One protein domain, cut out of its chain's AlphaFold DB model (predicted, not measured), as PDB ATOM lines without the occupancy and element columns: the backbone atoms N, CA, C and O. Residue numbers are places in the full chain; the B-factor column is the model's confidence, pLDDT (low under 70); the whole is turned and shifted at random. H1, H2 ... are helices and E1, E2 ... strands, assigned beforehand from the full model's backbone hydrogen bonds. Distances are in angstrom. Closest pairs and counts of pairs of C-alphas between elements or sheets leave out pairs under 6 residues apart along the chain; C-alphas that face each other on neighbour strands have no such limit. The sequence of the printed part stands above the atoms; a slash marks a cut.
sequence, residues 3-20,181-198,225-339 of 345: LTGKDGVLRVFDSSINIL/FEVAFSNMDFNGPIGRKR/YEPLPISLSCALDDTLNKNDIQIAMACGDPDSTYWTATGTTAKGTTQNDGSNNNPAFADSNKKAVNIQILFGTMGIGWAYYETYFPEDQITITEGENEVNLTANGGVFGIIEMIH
ATOM      1  N   LEU A   3     139.864 206.509 204.765       89.62
ATOM      2  CA  LEU A   3     140.717 207.253 205.687       89.62
ATOM      3  C   LEU A   3     142.158 207.096 205.195       89.62
ATOM      4  O   LEU A   3     142.518 206.033 204.702       89.62
ATOM      5  N   THR A   4     142.955 208.154 205.282       92.00
ATOM      6  CA  THR A   4     144.315 208.177 204.727       92.00
ATOM      7  C   THR A   4     145.271 208.759 205.752       92.00
ATOM      8  O   THR A   4     144.925 209.760 206.393       92.00
ATOM      9  N   GLY A   5     146.438 208.130 205.901       90.00
ATOM     10  CA  GLY A   5     147.510 208.559 206.801       90.00
ATOM     11  C   GLY A   5     147.074 208.708 208.261       90.00
ATOM     12  O   GLY A   5     147.336 209.742 208.874       90.00
ATOM     13  N   LYS A   6     146.311 207.748 208.797       91.31
ATOM     14  CA  LYS A   6     145.869 207.778 210.199       91.31
ATOM     15  C   LYS A   6     146.743 206.901 211.079       91.31
ATOM     16  O   LYS A   6     147.070 205.788 210.699       91.31
ATOM     17  N   ASP A   7     147.023 207.375 212.281       91.62
ATOM     18  CA  ASP A   7     147.655 206.569 213.322       91.62
ATOM     19  C   ASP A   7     146.583 205.961 214.217       91.62
ATOM     20  O   ASP A   7     145.444 206.446 214.262       91.62
ATOM     21  N   GLY A   8     146.932 204.906 214.937       89.44
ATOM     22  CA  GLY A   8     145.969 204.227 215.778       89.44
ATOM     23  C   GLY A   8     146.422 202.849 216.196       89.44
ATOM     24  O   GLY A   8     147.613 202.554 216.282       89.44
ATOM     25  N   VAL A   9     145.439 202.013 216.496       86.19
ATOM     26  CA  VAL A   9     145.680 200.652 216.947       86.19
ATOM     27  C   VAL A   9     144.718 199.706 216.244       86.19
ATOM     28  O   VAL A   9     143.537 200.014 216.068       86.19
ATOM     29  N   LEU A  10     145.252 198.574 215.800       86.69
ATOM     30  CA  LEU A  10     144.540 197.482 215.154       86.69
ATOM     31  C   LEU A  10     144.503 196.308 216.127       86.69
ATOM     32  O   LEU A  10     145.536 195.909 216.657       86.69
ATOM     33  N   ARG A  11     143.315 195.741 216.320       82.06
ATOM     34  CA  ARG A  11     143.089 194.551 217.127       82.06
ATOM     35  C   ARG A  11     142.461 193.447 216.280       82.06
ATOM     36  O   ARG A  11     141.498 193.702 215.561       82.06
ATOM     37  N   VAL A  12     142.983 192.229 216.383       80.69
ATOM     38  CA  VAL A  12     142.516 191.033 215.667       80.69
ATOM     39  C   VAL A  12     142.242 189.923 216.677       80.69
ATOM     40  O   VAL A  12     143.070 189.672 217.547       80.69
ATOM     41  N   PHE A  13     141.097 189.255 216.580       74.88
ATOM     42  CA  PHE A  13     140.741 188.136 217.458       74.88
ATOM     43  C   PHE A  13     139.907 187.078 216.733       74.88
ATOM     44  O   PHE A  13     139.402 187.310 215.628       74.88
ATOM     45  N   ASP A  14     139.780 185.905 217.355       68.75
ATOM     46  CA  ASP A  14     138.998 184.792 216.818       68.75
ATOM     47  C   ASP A  14     137.532 185.212 216.610       68.75
ATOM     48  O   ASP A  14     136.907 185.841 217.473       68.75
ATOM     49  N   SER A  15     136.968 184.866 215.449       64.62
ATOM     50  CA  SER A  15     135.598 185.235 215.120       64.62
ATOM     51  C   SER A  15     134.529 184.528 215.960       64.62
ATOM     52  O   SER A  15     133.388 184.984 215.955       64.62
ATOM     53  N   SER A  16     134.863 183.457 216.692       57.06
ATOM     54  CA  SER A  16     133.950 182.757 217.618       57.06
ATOM     55  C   SER A  16     133.581 183.497 218.881       57.06
ATOM     56  O   SER A  16     132.652 183.081 219.580       57.06
ATOM     57  N   ILE A  17     134.245 184.610 219.159       53.25
ATOM     58  CA  ILE A  17     134.114 185.274 220.441       53.25
ATOM     59  C   ILE A  17     133.465 186.637 220.209       53.25
ATOM     60  O   ILE A  17     134.044 187.549 219.620       53.25
ATOM     61  N   ASN A  18     132.215 186.766 220.662       47.34
ATOM     62  CA  ASN A  18     131.536 188.057 220.755       47.34
ATOM     63  C   ASN A  18     132.155 188.838 221.922       47.34
ATOM     64  O   ASN A  18     131.784 188.614 223.078       47.34
ATOM     65  N   ILE A  19     133.107 189.720 221.603       47.41
ATOM     66  CA  ILE A  19     133.777 190.626 222.544       47.41
ATOM     67  C   ILE A  19     133.189 192.029 222.356       47.41
ATOM     68  O   ILE A  19     133.711 192.849 221.601       47.41
ATOM     69  N   LEU A  20     132.078 192.316 223.031       39.59
ATOM     70  CA  LEU A  20     131.653 193.692 223.285       39.59
ATOM     71  C   LEU A  20     131.860 194.000 224.773       39.59
ATOM     72  O   LEU A  20     131.031 193.680 225.613       39.59
ATOM     73  N   PHE A 181     145.193 189.887 219.347       70.50
ATOM     74  CA  PHE A 181     146.419 190.523 218.887       70.50
ATOM     75  C   PHE A 181     146.169 192.001 218.731       70.50
ATOM     76  O   PHE A 181     145.239 192.391 218.030       70.50
ATOM     77  N   GLU A 182     147.010 192.816 219.345       75.75
ATOM     78  CA  GLU A 182     146.955 194.262 219.217       75.75
ATOM     79  C   GLU A 182     148.286 194.777 218.680       75.75
ATOM     80  O   GLU A 182     149.349 194.393 219.166       75.75
ATOM     81  N   VAL A 183     148.223 195.637 217.666       77.38
ATOM     82  CA  VAL A 183     149.395 196.281 217.081       77.38
ATOM     83  C   VAL A 183     149.109 197.761 216.868       77.38
ATOM     84  O   VAL A 183     148.074 198.146 216.310       77.38
ATOM     85  N   ALA A 184     150.020 198.603 217.347       84.81
ATOM     86  CA  ALA A 184     150.000 200.019 217.025       84.81
ATOM     87  C   ALA A 184     150.415 200.210 215.563       84.81
ATOM     88  O   ALA A 184     151.292 199.512 215.050       84.81
ATOM     89  N   PHE A 185     149.778 201.159 214.888       88.38
ATOM     90  CA  PHE A 185     150.105 201.495 213.513       88.38
ATOM     91  C   PHE A 185     150.266 202.996 213.330       88.38
ATOM     92  O   PHE A 185     149.649 203.808 214.026       88.38
ATOM     93  N   SER A 186     151.035 203.344 212.307       90.69
ATOM     94  CA  SER A 186     151.132 204.695 211.779       90.69
ATOM     95  C   SER A 186     150.794 204.729 210.291       90.69
ATOM     96  O   SER A 186     150.870 203.715 209.588       90.69
ATOM     97  N   ASN A 187     150.383 205.906 209.815       92.50
ATOM     98  CA  ASN A 187     150.128 206.176 208.397       92.50
ATOM     99  C   ASN A 187     149.165 205.184 207.712       92.50
ATOM    100  O   ASN A 187     149.335 204.852 206.541       92.50
ATOM    101  N   MET A 188     148.131 204.713 208.415       92.94
ATOM    102  CA  MET A 188     147.161 203.785 207.845       92.94
ATOM    103  C   MET A 188     146.301 204.447 206.769       92.94
ATOM    104  O   MET A 188     145.559 205.402 207.033       92.94
ATOM    105  N   ASP A 189     146.334 203.855 205.582       95.19
ATOM    106  CA  ASP A 189     145.352 204.031 204.527       95.19
ATOM    107  C   ASP A 189     144.308 202.927 204.640       95.19
ATOM    108  O   ASP A 189     144.561 201.760 204.356       95.19
ATOM    109  N   PHE A 190     143.113 203.310 205.074       94.75
ATOM    110  CA  PHE A 190     141.997 202.410 205.296       94.75
ATOM    111  C   PHE A 190     140.880 202.678 204.293       94.75
ATOM    112  O   PHE A 190     140.435 203.815 204.106       94.75
ATOM    113  N   ASN A 191     140.354 201.620 203.691       95.94
ATOM    114  CA  ASN A 191     139.134 201.675 202.907       95.94
ATOM    115  C   ASN A 191     138.235 200.487 203.248       95.94
ATOM    116  O   ASN A 191     138.582 199.339 203.000       95.94
ATOM    117  N   GLY A 192     137.062 200.782 203.797       94.19
ATOM    118  CA  GLY A 192     136.103 199.767 204.213       94.19
ATOM    119  C   GLY A 192     134.685 200.316 204.362       94.19
ATOM    120  O   GLY A 192     134.462 201.535 204.308       94.19
ATOM    121  N   PRO A 193     133.686 199.439 204.510       93.94
ATOM    122  CA  PRO A 193     132.305 199.838 204.745       93.94
ATOM    123  C   PRO A 193     132.138 200.453 206.146       93.94
ATOM    124  O   PRO A 193     132.898 200.160 207.063       93.94
ATOM    125  N   ILE A 194     131.124 201.303 206.314       92.50
ATOM    126  CA  ILE A 194     130.707 201.847 207.630       92.50
ATOM    127  C   ILE A 194     129.446 201.157 208.167       92.50
ATOM    128  O   ILE A 194     128.904 201.552 209.190       92.50
ATOM    129  N   GLY A 195     128.940 200.178 207.420       88.19
ATOM    130  CA  GLY A 195     127.674 199.500 207.647       88.19
ATOM    131  C   GLY A 195     127.286 198.683 206.416       88.19
ATOM    132  O   GLY A 195     127.845 198.877 205.329       88.19
ATOM    133  N   ARG A 196     126.322 197.776 206.582       86.06
ATOM    134  CA  ARG A 196     125.735 197.027 205.466       86.06
ATOM    135  C   ARG A 196     124.636 197.828 204.782       86.06
ATOM    136  O   ARG A 196     123.928 198.613 205.415       86.06
ATOM    137  N   LYS A 197     124.484 197.623 203.473       84.62
ATOM    138  CA  LYS A 197     123.340 198.166 202.738       84.62
ATOM    139  C   LYS A 197     122.079 197.442 203.201       84.62
ATOM    140  O   LYS A 197     122.090 196.230 203.394       84.62
ATOM    141  N   ARG A 198     120.991 198.190 203.367       83.19
ATOM    142  CA  ARG A 198     119.672 197.590 203.568       83.19
ATOM    143  C   ARG A 198     119.174 197.005 202.252       83.19
ATOM    144  O   ARG A 198     119.575 197.462 201.181       83.19
ATOM    145  N   TYR A 225     124.117 189.622 202.246       83.94
ATOM    146  CA  TYR A 225     125.015 188.472 202.411       83.94
ATOM    147  C   TYR A 225     126.297 188.553 201.582       83.94
ATOM    148  O   TYR A 225     127.245 187.820 201.853       83.94
ATOM    149  N   GLU A 226     126.356 189.436 200.585       88.06
ATOM    150  CA  GLU A 226     127.581 189.646 199.823       88.06
ATOM    151  C   GLU A 226     128.706 190.203 200.718       88.06
ATOM    152  O   GLU A 226     128.459 191.039 201.605       88.06
ATOM    153  N   PRO A 227     129.957 189.750 200.508       89.62
ATOM    154  CA  PRO A 227     131.094 190.284 201.234       89.62
ATOM    155  C   PRO A 227     131.315 191.745 200.869       89.62
ATOM    156  O   PRO A 227     131.360 192.116 199.694       89.62
ATOM    157  N   LEU A 228     131.506 192.579 201.886       93.38
ATOM    158  CA  LEU A 228     131.850 193.977 201.682       93.38
ATOM    159  C   LEU A 228     133.373 194.129 201.669       93.38
ATOM    160  O   LEU A 228     134.021 193.679 202.614       93.38
ATOM    161  N   PRO A 229     133.958 194.749 200.630       95.06
ATOM    162  CA  PRO A 229     135.405 194.837 200.503       95.06
ATOM    163  C   PRO A 229     136.002 195.715 201.605       95.06
ATOM    164  O   PRO A 229     135.498 196.807 201.884       95.06
ATOM    165  N   ILE A 230     137.101 195.246 202.186       95.06
ATOM    166  CA  ILE A 230     137.928 195.977 203.144       95.06
ATOM    167  C   ILE A 230     139.387 195.896 202.696       95.06
ATOM    168  O   ILE A 230     139.852 194.866 202.219       95.06
ATOM    169  N   SER A 231     140.103 197.000 202.825       95.81
ATOM    170  CA  SER A 231     141.513 197.110 202.469       95.81
ATOM    171  C   SER A 231     142.194 198.054 203.442       95.81
ATOM    172  O   SER A 231     141.638 199.113 203.753       95.81
ATOM    173  N   LEU A 232     143.375 197.679 203.912       94.31
ATOM    174  CA  LEU A 232     144.204 198.513 204.770       94.31
ATOM    175  C   LEU A 232     145.670 198.396 204.368       94.31
ATOM    176  O   LEU A 232     146.125 197.325 203.965       94.31
ATOM    177  N   SER A 233     146.403 199.492 204.503       94.56
ATOM    178  CA  SER A 233     147.862 199.487 204.473       94.56
ATOM    179  C   SER A 233     148.405 200.428 205.532       94.56
ATOM    180  O   SER A 233     147.912 201.547 205.633       94.56
ATOM    181  N   CYS A 234     149.387 200.001 206.316       92.12
ATOM    182  CA  CYS A 234     149.964 200.805 207.390       92.12
ATOM    183  C   CYS A 234     151.411 200.413 207.685       92.12
ATOM    184  O   CYS A 234     151.827 199.291 207.393       92.12
ATOM    185  N   ALA A 235     152.142 201.330 208.318       90.88
ATOM    186  CA  ALA A 235     153.409 201.020 208.957       90.88
ATOM    187  C   ALA A 235     153.132 200.502 210.376       90.88
ATOM    188  O   ALA A 235     152.414 201.137 211.154       90.88
ATOM    189  N   LEU A 236     153.668 199.331 210.694       87.44
ATOM    190  CA  LEU A 236     153.595 198.695 212.004       87.44
ATOM    191  C   LEU A 236     154.773 199.138 212.871       87.44
ATOM    192  O   LEU A 236     155.865 199.386 212.360       87.44
ATOM    193  N   ASP A 237     154.544 199.193 214.180       75.06
ATOM    194  CA  ASP A 237     155.620 199.297 215.166       75.06
ATOM    195  C   ASP A 237     156.540 198.065 215.060       75.06
ATOM    196  O   ASP A 237     156.080 196.920 215.076       75.06
ATOM    197  N   ASP A 238     157.844 198.296 214.907       64.88
ATOM    198  CA  ASP A 238     158.854 197.253 214.719       64.88
ATOM    199  C   ASP A 238     159.225 196.530 216.025       64.88
ATOM    200  O   ASP A 238     159.868 195.476 215.985       64.88
ATOM    201  N   THR A 239     158.778 197.058 217.168       59.25
ATOM    202  CA  THR A 239     159.110 196.554 218.503       59.25
ATOM    203  C   THR A 239     158.191 195.406 218.945       59.25
ATOM    204  O   THR A 239     158.595 194.574 219.760       59.25
ATOM    205  N   LEU A 240     156.969 195.303 218.401       55.38
ATOM    206  CA  LEU A 240     155.949 194.339 218.846       55.38
ATOM    207  C   LEU A 240     155.353 193.519 217.684       55.38
ATOM    208  O   LEU A 240     154.660 194.041 216.821       55.38
ATOM    209  N   ASN A 241     155.552 192.193 217.725       55.56
ATOM    210  CA  ASN A 241     154.692 191.161 217.109       55.56
ATOM    211  C   ASN A 241     154.378 191.289 215.595       55.56
ATOM    212  O   ASN A 241     153.305 190.887 215.137       55.56
ATOM    213  N   LYS A 242     155.324 191.791 214.790       61.44
ATOM    214  CA  LYS A 242     155.132 192.035 213.344       61.44
ATOM    215  C   LYS A 242     154.813 190.802 212.487       61.44
ATOM    216  O   LYS A 242     154.032 190.915 211.555       61.44
ATOM    217  N   ASN A 243     155.379 189.628 212.773       64.50
ATOM    218  CA  ASN A 243     155.102 188.417 211.978       64.50
ATOM    219  C   ASN A 243     153.787 187.750 212.397       64.50
ATOM    220  O   ASN A 243     153.096 187.141 211.579       64.50
ATOM    221  N   ASP A 244     153.409 187.917 213.662       66.50
ATOM    222  CA  ASP A 244     152.239 187.255 214.218       66.50
ATOM    223  C   ASP A 244     150.936 187.915 213.759       66.50
ATOM    224  O   ASP A 244     149.922 187.230 213.647       66.50
ATOM    225  N   ILE A 245     150.950 189.207 213.396       74.00
ATOM    226  CA  ILE A 245     149.765 189.883 212.839       74.00
ATOM    227  C   ILE A 245     149.360 189.295 211.480       74.00
ATOM    228  O   ILE A 245     148.169 189.133 211.229       74.00
ATOM    229  N   GLN A 246     150.313 188.920 210.615       74.56
ATOM    230  CA  GLN A 246     150.001 188.277 209.332       74.56
ATOM    231  C   GLN A 246     149.365 186.911 209.564       74.56
ATOM    232  O   GLN A 246     148.336 186.605 208.965       74.56
ATOM    233  N   ILE A 247     149.951 186.119 210.465       69.62
ATOM    234  CA  ILE A 247     149.430 184.804 210.850       69.62
ATOM    235  C   ILE A 247     148.026 184.949 211.447       69.62
ATOM    236  O   ILE A 247     147.116 184.200 211.084       69.62
ATOM    237  N   ALA A 248     147.826 185.954 212.302       71.62
ATOM    238  CA  ALA A 248     146.542 186.233 212.915       71.62
ATOM    239  C   ALA A 248     145.490 186.656 211.889       71.62
ATOM    240  O   ALA A 248     144.398 186.099 211.887       71.62
ATOM    241  N   MET A 249     145.810 187.576 210.977       77.00
ATOM    242  CA  MET A 249     144.890 188.019 209.923       77.00
ATOM    243  C   MET A 249     144.545 186.907 208.930       77.00
ATOM    244  O   MET A 249     143.414 186.852 208.447       77.00
ATOM    245  N   ALA A 250     145.494 186.016 208.646       71.88
ATOM    246  CA  ALA A 250     145.288 184.851 207.796       71.88
ATOM    247  C   ALA A 250     144.476 183.735 208.476       71.88
ATOM    248  O   ALA A 250     144.073 182.790 207.801       71.88
ATOM    249  N   CYS A 251     144.279 183.782 209.805       64.88
ATOM    250  CA  CYS A 251     143.906 182.601 210.601       64.88
ATOM    251  C   CYS A 251     144.806 181.376 210.310       64.88
ATOM    252  O   CYS A 251     144.369 180.227 210.468       64.88
ATOM    253  N   GLY A 252     146.033 181.623 209.837       48.44
ATOM    254  CA  GLY A 252     146.862 180.639 209.136       48.44
ATOM    255  C   GLY A 252     147.488 179.597 210.056       48.44
ATOM    256  O   GLY A 252     147.880 178.531 209.593       48.44
ATOM    257  N   ASP A 253     147.529 179.869 211.361       50.41
ATOM    258  CA  ASP A 253     148.076 178.948 212.349       50.41
ATOM    259  C   ASP A 253     147.236 178.956 213.641       50.41
ATOM    260  O   ASP A 253     147.447 179.806 214.509       50.41
ATOM    261  N   PRO A 254     146.254 178.044 213.785       42.28
ATOM    262  CA  PRO A 254     145.518 177.876 215.038       42.28
ATOM    263  C   PRO A 254     146.402 177.377 216.192       42.28
ATOM    264  O   PRO A 254     145.956 177.435 217.333       42.28
ATOM    265  N   ASP A 255     147.627 176.919 215.903       40.25
ATOM    266  CA  ASP A 255     148.623 176.491 216.887       40.25
ATOM    267  C   ASP A 255     149.624 177.620 217.223       40.25
ATOM    268  O   ASP A 255     150.548 177.428 218.022       40.25
ATOM    269  N   SER A 256     149.439 178.824 216.657       48.34
ATOM    270  CA  SER A 256     150.191 180.016 217.055       48.34
ATOM    271  C   SER A 256     150.008 180.248 218.551       48.34
ATOM    272  O   SER A 256     148.886 180.301 219.048       48.34
ATOM    273  N   THR A 257     151.106 180.456 219.284       46.44
ATOM    274  CA  THR A 257     151.100 180.560 220.760       46.44
ATOM    275  C   THR A 257     150.315 181.750 221.337       46.44
ATOM    276  O   THR A 257     150.322 181.968 222.548       46.44
ATOM    277  N   TYR A 258     149.683 182.532 220.470       46.47
ATOM    278  CA  TYR A 258     148.905 183.725 220.765       46.47
ATOM    279  C   TYR A 258     147.453 183.621 220.229       46.47
ATOM    280  O   TYR A 258     146.650 184.521 220.458       46.47
ATOM    281  N   TRP A 259     147.097 182.523 219.544       49.34
ATOM    282  CA  TRP A 259     145.721 182.135 219.215       49.34
ATOM    283  C   TRP A 259     145.215 181.151 220.270       49.34
ATOM    284  O   TRP A 259     145.853 180.148 220.561       49.34
ATOM    285  N   THR A 260     144.082 181.462 220.892       43.94
ATOM    286  CA  THR A 260     143.648 180.783 222.128       43.94
ATOM    287  C   THR A 260     142.329 180.039 221.979       43.94
ATOM    288  O   THR A 260     141.839 179.423 222.918       43.94
ATOM    289  N   ALA A 261     141.747 180.095 220.789       46.00
ATOM    290  CA  ALA A 261     140.709 179.186 220.353       46.00
ATOM    291  C   ALA A 261     141.325 178.294 219.274       46.00
ATOM    292  O   ALA A 261     142.283 178.683 218.612       46.00
ATOM    293  N   THR A 262     140.776 177.098 219.100       48.78
ATOM    294  CA  THR A 262     141.194 176.020 218.180       48.78
ATOM    295  C   THR A 262     141.191 176.402 216.680       48.78
ATOM    296  O   THR A 262     141.040 175.550 215.805       48.78
ATOM    297  N   GLY A 263     141.291 177.693 216.347       47.50
ATOM    298  CA  GLY A 263     141.007 178.268 215.039       47.50
ATOM    299  C   GLY A 263     139.540 178.142 214.662       47.50
ATOM    300  O   GLY A 263     139.233 178.050 213.466       47.50
ATOM    301  N   THR A 264     138.647 178.064 215.655       52.34
ATOM    302  CA  THR A 264     137.216 177.868 215.425       52.34
ATOM    303  C   THR A 264     136.592 179.193 215.058       52.34
ATOM    304  O   THR A 264     135.979 179.888 215.840       52.34
ATOM    305  N   THR A 265     136.715 179.520 213.796       59.81
ATOM    306  CA  THR A 265     135.978 180.587 213.148       59.81
ATOM    307  C   THR A 265     134.456 180.395 213.250       59.81
ATOM    308  O   THR A 265     133.884 179.425 212.747       59.81
ATOM    309  N   ALA A 266     133.753 181.353 213.844       55.91
ATOM    310  CA  ALA A 266     132.292 181.392 213.824       55.91
ATOM    311  C   ALA A 266     131.744 182.032 212.541       55.91
ATOM    312  O   ALA A 266     130.976 182.994 212.571       55.91
ATOM    313  N   LYS A 267     132.170 181.482 211.397       67.56
ATOM    314  CA  LYS A 267     131.628 181.824 210.078       67.56
ATOM    315  C   LYS A 267     130.118 181.615 210.101       67.56
ATOM    316  O   LYS A 267     129.666 180.497 210.352       67.56
ATOM    317  N   GLY A 268     129.354 182.650 209.785       64.94
ATOM    318  CA  GLY A 268     127.912 182.527 209.688       64.94
ATOM    319  C   GLY A 268     127.182 182.512 211.029       64.94
ATOM    320  O   GLY A 268     126.103 181.942 211.113       64.94
ATOM    321  N   THR A 269     127.752 183.064 212.100       68.88
ATOM    322  CA  THR A 269     127.063 183.119 213.410       68.88
ATOM    323  C   THR A 269     126.474 184.482 213.719       68.88
ATOM    324  O   THR A 269     125.500 184.579 214.464       68.88
ATOM    325  N   THR A 270     127.019 185.531 213.113       75.50
ATOM    326  CA  THR A 270     126.383 186.843 213.106       75.50
ATOM    327  C   THR A 270     125.111 186.810 212.259       75.50
ATOM    328  O   THR A 270     124.956 185.979 211.361       75.50
ATOM    329  N   GLN A 271     124.179 187.710 212.570       82.44
ATOM    330  CA  GLN A 271     122.868 187.772 211.928       82.44
ATOM    331  C   GLN A 271     122.688 189.136 211.267       82.44
ATOM    332  O   GLN A 271     122.282 190.098 211.919       82.44
ATOM    333  N   ASN A 272     123.003 189.245 209.972       81.88
ATOM    334  CA  ASN A 272     122.908 190.529 209.266       81.88
ATOM    335  C   ASN A 272     121.456 191.035 209.156       81.88
ATOM    336  O   ASN A 272     121.239 192.244 209.094       81.88
ATOM    337  N   ASP A 273     120.467 190.136 209.140       80.31
ATOM    338  CA  ASP A 273     119.033 190.466 209.182       80.31
ATOM    339  C   ASP A 273     118.460 190.537 210.612       80.31
ATOM    340  O   ASP A 273     117.279 190.847 210.782       80.31
ATOM    341  N   GLY A 274     119.276 190.245 211.631       79.44
ATOM    342  CA  GLY A 274     118.869 190.172 213.034       79.44
ATOM    343  C   GLY A 274     118.000 188.963 213.395       79.44
ATOM    344  O   GLY A 274     117.314 189.006 214.415       79.44
ATOM    345  N   SER A 275     117.936 187.919 212.564       79.94
ATOM    346  CA  SER A 275     117.128 186.721 212.855       79.94
ATOM    347  C   SER A 275     117.724 185.413 212.337       79.94
ATOM    348  O   SER A 275     117.532 184.374 212.966       79.94
ATOM    349  N   ASN A 276     118.435 185.443 211.212       80.25
ATOM    350  CA  ASN A 276     119.068 184.286 210.604       80.25
ATOM    351  C   ASN A 276     120.583 184.428 210.636       80.25
ATOM    352  O   ASN A 276     121.158 185.480 210.366       80.25
ATOM    353  N   ASN A 277     121.223 183.308 210.928       82.19
ATOM    354  CA  ASN A 277     122.660 183.149 210.826       82.19
ATOM    355  C   ASN A 277     123.130 183.410 209.389       82.19
ATOM    356  O   ASN A 277     122.527 182.920 208.429       82.19
ATOM    357  N   ASN A 278     124.210 184.176 209.247       80.81
ATOM    358  CA  ASN A 278     124.814 184.456 207.952       80.81
ATOM    359  C   ASN A 278     125.255 183.149 207.252       80.81
ATOM    360  O   ASN A 278     125.577 182.160 207.915       80.81
ATOM    361  N   PRO A 279     125.293 183.101 205.909       77.38
ATOM    362  CA  PRO A 279     125.756 181.919 205.196       77.38
ATOM    363  C   PRO A 279     127.198 181.558 205.563       77.38
ATOM    364  O   PRO A 279     128.097 182.398 205.515       77.38
ATOM    365  N   ALA A 280     127.434 180.282 205.871       79.38
ATOM    366  CA  ALA A 280     128.788 179.767 206.017       79.38
ATOM    367  C   ALA A 280     129.525 179.788 204.666       79.38
ATOM    368  O   ALA A 280     128.923 179.673 203.595       79.38
ATOM    369  N   PHE A 281     130.854 179.887 204.708       77.81
ATOM    370  CA  PHE A 281     131.667 179.735 203.505       77.81
ATOM    371  C   PHE A 281     131.468 178.341 202.906       77.81
ATOM    372  O   PHE A 281     131.508 177.344 203.623       77.81
ATOM    373  N   ALA A 282     131.338 178.275 201.578       81.25
ATOM    374  CA  ALA A 282     131.291 177.001 200.860       81.25
ATOM    375  C   ALA A 282     132.552 176.150 201.100       81.25
ATOM    376  O   ALA A 282     132.485 174.925 201.103       81.25
ATOM    377  N   ASP A 283     133.693 176.808 201.319       79.06
ATOM    378  CA  ASP A 283     134.935 176.171 201.740       79.06
ATOM    379  C   ASP A 283     135.035 176.158 203.275       79.06
ATOM    380  O   ASP A 283     135.224 177.194 203.935       79.06
ATOM    381  N   SER A 284     134.926 174.958 203.847       74.38
ATOM    382  CA  SER A 284     135.021 174.725 205.289       74.38
ATOM    383  C   SER A 284     136.376 175.134 205.860       74.38
ATOM    384  O   SER A 284     136.434 175.553 207.017       74.38
ATOM    385  N   ASN A 285     137.438 175.131 205.053       74.75
ATOM    386  CA  ASN A 285     138.785 175.453 205.514       74.75
ATOM    387  C   ASN A 285     139.013 176.954 205.689       74.75
ATOM    388  O   ASN A 285     139.934 177.303 206.410       74.75
ATOM    389  N   LYS A 286     138.166 177.830 205.111       77.00
ATOM    390  CA  LYS A 286     138.454 179.277 205.038       77.00
ATOM    391  C   LYS A 286     138.865 179.962 206.339       77.00
ATOM    392  O   LYS A 286     140.029 180.169 206.491       77.00
ATOM    393  N   LYS A 287     138.009 180.268 207.298       76.50
ATOM    394  CA  LYS A 287     138.335 180.999 208.543       76.50
ATOM    395  C   LYS A 287     138.316 182.502 208.342       76.50
ATOM    396  O   LYS A 287     138.723 183.031 207.321       76.50
ATOM    397  N   ALA A 288     137.696 183.145 209.308       81.38
ATOM    398  CA  ALA A 288     137.494 184.568 209.387       81.38
ATOM    399  C   ALA A 288     137.914 185.014 210.788       81.38
ATOM    400  O   ALA A 288     137.796 184.245 211.744       81.38
ATOM    401  N   VAL A 289     138.367 186.256 210.881       81.88
ATOM    402  CA  VAL A 289     138.712 186.960 212.116       81.88
ATOM    403  C   VAL A 289     137.702 188.054 212.406       81.88
ATOM    404  O   VAL A 289     137.024 188.552 211.507       81.88
ATOM    405  N   ASN A 290     137.649 188.492 213.654       84.12
ATOM    406  CA  ASN A 290     137.077 189.784 213.988       84.12
ATOM    407  C   ASN A 290     138.201 190.820 214.067       84.12
ATOM    408  O   ASN A 290     139.297 190.536 214.555       84.12
ATOM    409  N   ILE A 291     137.924 192.021 213.575       87.19
ATOM    410  CA  ILE A 291     138.886 193.121 213.542       87.19
ATOM    411  C   ILE A 291     138.266 194.319 214.223       87.19
ATOM    412  O   ILE A 291     137.139 194.686 213.917       87.19
ATOM    413  N   GLN A 292     139.019 194.977 215.087       87.38
ATOM    414  CA  GLN A 292     138.663 196.280 215.617       87.38
ATOM    415  C   GLN A 292     139.788 197.260 215.295       87.38
ATOM    416  O   GLN A 292     140.961 196.963 215.493       87.38
ATOM    417  N   ILE A 293     139.439 198.436 214.788       90.25
ATOM    418  CA  ILE A 293     140.404 199.481 214.436       90.25
ATOM    419  C   ILE A 293     139.988 200.752 215.144       90.25
ATOM    420  O   ILE A 293     138.868 201.205 214.926       90.25
ATOM    421  N   LEU A 294     140.879 201.339 215.940       90.06
ATOM    422  CA  LEU A 294     140.707 202.674 216.512       90.06
ATOM    423  C   LEU A 294     141.653 203.652 215.832       90.06
ATOM    424  O   LEU A 294     142.845 203.371 215.709       90.06
ATOM    425  N   PHE A 295     141.131 204.812 215.436       90.06
ATOM    426  CA  PHE A 295     141.912 205.859 214.786       90.06
ATOM    427  C   PHE A 295     142.139 207.050 215.722       90.06
ATOM    428  O   PHE A 295     141.196 207.645 216.252       90.06
ATOM    429  N   GLY A 296     143.401 207.457 215.846       83.31
ATOM    430  CA  GLY A 296     143.845 208.603 216.629       83.31
ATOM    431  C   GLY A 296     143.558 208.493 218.130       83.31
ATOM    432  O   GLY A 296     143.127 207.469 218.652       83.31
ATOM    433  N   THR A 297     143.776 209.601 218.836       63.84
ATOM    434  CA  THR A 297     143.527 209.732 220.284       63.84
ATOM    435  C   THR A 297     142.052 209.917 220.640       63.84
ATOM    436  O   THR A 297     141.680 209.767 221.798       63.84
ATOM    437  N   MET A 298     141.199 210.236 219.659       54.12
ATOM    438  CA  MET A 298     139.767 210.484 219.868       54.12
ATOM    439  C   MET A 298     138.921 209.209 219.996       54.12
ATOM    440  O   MET A 298     137.721 209.307 220.239       54.12
ATOM    441  N   GLY A 299     139.524 208.027 219.831       67.12
ATOM    442  CA  GLY A 299     138.909 206.748 220.183       67.12
ATOM    443  C   GLY A 299     137.776 206.280 219.272       67.12
ATOM    444  O   GLY A 299     137.173 205.265 219.578       67.12
ATOM    445  N   ILE A 300     137.470 206.948 218.157       83.81
ATOM    446  CA  ILE A 300     136.448 206.451 217.221       83.81
ATOM    447  C   ILE A 300     137.073 205.433 216.273       83.81
ATOM    448  O   ILE A 300     138.152 205.639 215.709       83.81
ATOM    449  N   GLY A 301     136.356 204.341 216.071       90.06
ATOM    450  CA  GLY A 301     136.795 203.241 215.250       90.06
ATOM    451  C   GLY A 301     135.662 202.371 214.748       90.06
ATOM    452  O   GLY A 301     134.482 202.685 214.919       90.06
ATOM    453  N   TRP A 302     136.039 201.254 214.135       91.00
ATOM    454  CA  TRP A 302     135.096 200.271 213.620       91.00
ATOM    455  C   TRP A 302     135.492 198.857 214.015       91.00
ATOM    456  O   TRP A 302     136.668 198.497 213.978       91.00
ATOM    457  N   ALA A 303     134.482 198.068 214.365       88.88
ATOM    458  CA  ALA A 303     134.551 196.629 214.510       88.88
ATOM    459  C   ALA A 303     133.964 195.962 213.256       88.88
ATOM    460  O   ALA A 303     132.861 196.298 212.817       88.88
ATOM    461  N   TYR A 304     134.709 195.021 212.689       89.75
ATOM    462  CA  TYR A 304     134.370 194.234 211.512       89.75
ATOM    463  C   TYR A 304     134.343 192.762 211.900       89.75
ATOM    464  O   TYR A 304     135.384 192.173 212.202       89.75
ATOM    465  N   TYR A 305     133.155 192.169 211.885       85.81
ATOM    466  CA  TYR A 305     132.965 190.784 212.294       85.81
ATOM    467  C   TYR A 305     132.998 189.843 211.092       85.81
ATOM    468  O   TYR A 305     132.555 190.198 209.996       85.81
ATOM    469  N   GLU A 306     133.522 188.635 211.304       85.44
ATOM    470  CA  GLU A 306     133.686 187.610 210.265       85.44
ATOM    471  C   GLU A 306     134.389 188.163 209.007       85.44
ATOM    472  O   GLU A 306     133.892 188.080 207.880       85.44
ATOM    473  N   THR A 307     135.552 188.778 209.202       89.06
ATOM    474  CA  THR A 307     136.402 189.287 208.126       89.06
ATOM    475  C   THR A 307     137.345 188.200 207.638       89.06
ATOM    476  O   THR A 307     138.060 187.587 208.424       89.06
ATOM    477  N   TYR A 308     137.376 187.968 206.331       89.50
ATOM    478  CA  TYR A 308     138.305 187.034 205.705       89.50
ATOM    479  C   TYR A 308     139.332 187.784 204.866       89.50
ATOM    480  O   TYR A 308     138.967 188.549 203.966       89.50
ATOM    481  N   PHE A 309     140.604 187.509 205.135       89.44
ATOM    482  CA  PHE A 309     141.730 187.916 204.308       89.44
ATOM    483  C   PHE A 309     142.322 186.679 203.633       89.44
ATOM    484  O   PHE A 309     142.806 185.784 204.325       89.44
ATOM    485  N   PRO A 310     142.289 186.592 202.297       88.12
ATOM    486  CA  PRO A 310     143.059 185.582 201.588       88.12
ATOM    487  C   PRO A 310     144.556 185.733 201.900       88.12
ATOM    488  O   PRO A 310     145.070 186.851 201.920       88.12
ATOM    489  N   GLU A 311     145.256 184.622 202.129       83.56
ATOM    490  CA  GLU A 311     146.683 184.625 202.493       83.56
ATOM    491  C   GLU A 311     147.559 185.332 201.449       83.56
ATOM    492  O   GLU A 311     148.498 186.042 201.797       83.56
ATOM    493  N   ASP A 312     147.211 185.202 200.167       87.12
ATOM    494  CA  ASP A 312     147.885 185.851 199.037       87.12
ATOM    495  C   ASP A 312     147.603 187.360 198.935       87.12
ATOM    496  O   ASP A 312     148.227 188.058 198.138       87.12
ATOM    497  N   GLN A 313     146.658 187.866 199.729       91.12
ATOM    498  CA  GLN A 313     146.262 189.272 199.784       91.12
ATOM    499  C   GLN A 313     146.740 189.970 201.063       91.12
ATOM    500  O   GLN A 313     146.384 191.131 201.279       91.12
ATOM    501  N   ILE A 314     147.539 189.287 201.890       89.88
ATOM    502  CA  ILE A 314     148.254 189.863 203.030       89.88
ATOM    503  C   ILE A 314     149.737 189.904 202.677       89.88
ATOM    504  O   ILE A 314     150.351 188.893 202.348       89.88
ATOM    505  N   THR A 315     150.336 191.083 202.736       90.56
ATOM    506  CA  THR A 315     151.755 191.278 202.446       90.56
ATOM    507  C   THR A 315     152.384 192.096 203.556       90.56
ATOM    508  O   THR A 315     151.893 193.173 203.890       90.56
ATOM    509  N   ILE A 316     153.489 191.590 204.098       88.62
ATOM    510  CA  ILE A 316     154.387 192.338 204.971       88.62
ATOM    511  C   ILE A 316     155.675 192.604 204.202       88.62
ATOM    512  O   ILE A 316     156.249 191.702 203.593       88.62
ATOM    513  N   THR A 317     156.117 193.856 204.215       89.25
ATOM    514  CA  THR A 317     157.391 194.278 203.628       89.25
ATOM    515  C   THR A 317     158.206 195.016 204.672       89.25
ATOM    516  O   THR A 317     157.711 195.943 205.305       89.25
ATOM    517  N   GLU A 318     159.454 194.603 204.852       86.69
ATOM    518  CA  GLU A 318     160.388 195.274 205.751       86.69
ATOM    519  C   GLU A 318     161.241 196.257 204.945       86.69
ATOM    520  O   GLU A 318     161.900 195.881 203.973       86.69
ATOM    521  N   GLY A 319     161.182 197.528 205.327       81.44
ATOM    522  CA  GLY A 319     162.065 198.586 204.857       81.44
ATOM    523  C   GLY A 319     163.198 198.853 205.846       81.44
ATOM    524  O   GLY A 319     163.301 198.225 206.894       81.44
ATOM    525  N   GLU A 320     164.048 199.826 205.521       79.44
ATOM    526  CA  GLU A 320     165.177 200.221 206.377       79.44
ATOM    527  C   GLU A 320     164.726 200.792 207.732       79.44
ATOM    528  O   GLU A 320     165.431 200.630 208.721       79.44
ATOM    529  N   ASN A 321     163.550 201.432 207.780       79.31
ATOM    530  CA  ASN A 321     163.048 202.137 208.965       79.31
ATOM    531  C   ASN A 321     161.595 201.792 209.332       79.31
ATOM    532  O   ASN A 321     161.042 202.406 210.238       79.31
ATOM    533  N   GLU A 322     160.939 200.886 208.604       80.19
ATOM    534  CA  GLU A 322     159.514 200.603 208.803       80.19
ATOM    535  C   GLU A 322     159.140 199.195 208.348       80.19
ATOM    536  O   GLU A 322     159.765 198.623 207.453       80.19
ATOM    537  N   VAL A 323     158.080 198.651 208.942       86.94
ATOM    538  CA  VAL A 323     157.459 197.397 208.513       86.94
ATOM    539  C   VAL A 323     156.077 197.723 207.975       86.94
ATOM    540  O   VAL A 323     155.192 198.114 208.725       86.94
ATOM    541  N   ASN A 324     155.879 197.564 206.672       90.19
ATOM    542  CA  ASN A 324     154.619 197.887 206.017       90.19
ATOM    543  C   ASN A 324     153.747 196.640 205.878       90.19
ATOM    544  O   ASN A 324     154.149 195.667 205.236       90.19
ATOM    545  N   LEU A 325     152.538 196.706 206.427       91.19
ATOM    546  CA  LEU A 325     151.464 195.740 206.229       91.19
ATOM    547  C   LEU A 325     150.524 196.252 205.139       91.19
ATOM    548  O   LEU A 325     150.109 197.406 205.163       91.19
ATOM    549  N   THR A 326     150.141 195.385 204.209       93.69
ATOM    550  CA  THR A 326     149.028 195.598 203.279       93.69
ATOM    551  C   THR A 326     148.120 194.380 203.320       93.69
ATOM    552  O   THR A 326     148.599 193.257 203.193       93.69
ATOM    553  N   ALA A 327     146.816 194.590 203.486       93.69
ATOM    554  CA  ALA A 327     145.835 193.514 203.529       93.69
ATOM    555  C   ALA A 327     144.556 193.891 202.779       93.69
ATOM    556  O   ALA A 327     143.996 194.970 202.990       93.69
ATOM    557  N   ASN A 328     144.065 192.978 201.939       95.31
ATOM    558  CA  ASN A 328     142.777 193.100 201.253       95.31
ATOM    559  C   ASN A 328     141.886 191.905 201.589       95.31
ATOM    560  O   ASN A 328     142.324 190.760 201.534       95.31
ATOM    561  N   GLY A 329     140.630 192.168 201.931       93.38
ATOM    562  CA  GLY A 329     139.706 191.143 202.394       93.38
ATOM    563  C   GLY A 329     138.243 191.494 202.167       93.38
ATOM    564  O   GLY A 329     137.893 192.471 201.497       93.38
ATOM    565  N   GLY A 330     137.376 190.670 202.744       92.94
ATOM    566  CA  GLY A 330     135.930 190.849 202.717       92.94
ATOM    567  C   GLY A 330     135.322 190.671 204.101       92.94
ATOM    568  O   GLY A 330     135.668 189.737 204.818       92.94
ATOM    569  N   VAL A 331     134.395 191.555 204.458       91.69
ATOM    570  CA  VAL A 331     133.613 191.483 205.695       91.69
ATOM    571  C   VAL A 331     132.310 190.743 205.404       91.69
ATOM    572  O   VAL A 331     131.544 191.170 204.531       91.69
ATOM    573  N   PHE A 332     132.041 189.656 206.129       89.31
ATOM    574  CA  PHE A 332     130.835 188.826 205.973       89.31
ATOM    575  C   PHE A 332     129.813 189.048 207.096       89.31
ATOM    576  O   PHE A 332     128.608 188.934 206.864       89.31
ATOM    577  N   GLY A 333     130.278 189.478 208.268       86.44
ATOM    578  CA  GLY A 333     129.440 189.752 209.425       86.44
ATOM    579  C   GLY A 333     128.990 191.203 209.537       86.44
ATOM    580  O   GLY A 333     129.020 191.981 208.570       86.44
ATOM    581  N   ILE A 334     128.552 191.555 210.743       86.50
ATOM    582  CA  ILE A 334     128.105 192.899 211.108       86.50
ATOM    583  C   ILE A 334     129.277 193.888 211.168       86.50
ATOM    584  O   ILE A 334     130.448 193.513 211.246       86.50
ATOM    585  N   ILE A 335     128.944 195.175 211.089       89.12
ATOM    586  CA  ILE A 335     129.897 196.281 211.165       89.12
ATOM    587  C   ILE A 335     129.375 197.246 212.210       89.12
ATOM    588  O   ILE A 335     128.235 197.706 212.102       89.12
ATOM    589  N   GLU A 336     130.213 197.578 213.179       87.06
ATOM    590  CA  GLU A 336     129.830 198.427 214.298       87.06
ATOM    591  C   GLU A 336     130.830 199.558 214.475       87.06
ATOM    592  O   GLU A 336     132.024 199.407 214.231       87.06
ATOM    593  N   MET A 337     130.331 200.718 214.892       86.50
ATOM    594  CA  MET A 337     131.186 201.816 215.315       86.50
ATOM    595  C   MET A 337     131.555 201.605 216.781       86.50
ATOM    596  O   MET A 337     130.680 201.372 217.613       86.50
ATOM    597  N   ILE A 338     132.837 201.735 217.095       83.50
ATOM    598  CA  ILE A 338     133.372 201.601 218.452       83.50
ATOM    599  C   ILE A 338     133.998 202.925 218.899       83.50
ATOM    600  O   ILE A 338     134.478 203.698 218.074       83.50
ATOM    601  N   HIS A 339     133.975 203.187 220.207       80.94
ATOM    602  CA  HIS A 339     134.565 204.390 220.825       80.94
ATOM    603  C   HIS A 339     135.779 204.069 221.716       80.94
ATOM    604  O   HIS A 339     136.285 204.917 222.447       80.94
TER     605      HIS A 339
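What this domain is: This is residues 3 to 20, 181 to 198 and 225 to 339 of the 345 residues of an uncharacterized protein of viral metagenome (UniProt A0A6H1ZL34). A closed barrel of six strands, E1, E2, E3, E7, E5 and E4 in turn, has the short helix H1 lying across one open end, outside the ring. E6 and E8 pair onto the ring from without, and a long stretch with no named element, residues 251 to 288, leads from H1 back to E4. The printed part has 151 residues with eight named strands and one named helix, in the order E1 E2 E3 H1 E4 E5 E6 E7 E8; the neighbour strands are antiparallel. The class is mostly strand, though just under half of the residues, 75 of 151, are in named elements. It is compact, with a radius of gyration of the C-alphas of 14.7 A and spans of 48 by 34 by 25 A.

Where its parts are: E1, residues 3 to 14, begins with C-alpha 3 at (140.717, 207.253, 205.687), is 25.1 A long and bends by 105 degrees at residue 6. E2, residues 181 to 191, is 20.8 A long and bends by 103 degrees at residue 187. E3, residues 228 to 236, measures 24.5 A. H1, residues 242 to 250, measures 13.4 A and begins with C-alpha 242 at (155.132, 192.035, 213.344). E4 is residues 289 to 295, 19.4 A. E5, residues 300 to 308, 22.7 A, bends by 68 degrees at residue 305. E6 is residues 314 to 318, 13.6 A, and E7 residues 323 to 331, 24.7 A. E8, residues 335 to 338, 9.7 A, ends with C-alpha 338 at (133.372, 201.601, 218.452).

How they stand to each other: Round the ring, N 10 of E1 and O 183 of E2 are 2.9 A apart, within hydrogen-bond range, as are N 189 of E2 and O 233 of E3 at 2.8 A. N 232 of E3 and O 327 of E7 are 2.9 A apart, and N 308 of E5 and O 330 of E7 2.9 A. In the hairpin E4 and E5, N 293 and O 302 are 2.9 A apart; N 292 of E4 and O 11 of E1, 2.8 A apart, close the ring. In the hairpin E6 and E7, N 315 and O 326 are 2.8 A apart. N 303 of E5 and O 336 of E8 are 2.8 A apart. The sheet curls round H1, which is on it at a height over the sheet of 6.0 A and over none of its strands. The closest C-alphas of H1 and E6 are those of Gln 246 and Ile 314, 6.7 A apart. In H1, 4 of 5 O i to N i+4 pairs are within hydrogen-bond range.

The domain as a whole: The two C-alphas farthest apart, Ser 275 and Glu 320, are 50.3 A apart. Residues 21 to 180 are not printed, with 15.7 A from C-alpha 20 to C-alpha 181; residues 199 to 224 are not printed either, with 10.6 A from C-alpha 198 to C-alpha 225. Of the links that are printed whole, H1 to E4 is long and the others are tight. The mean pLDDT of the printed part is 78.4; residues 14 to 20, 238 to 244, 247, 251 to 269 and 297 to 299 are under 70.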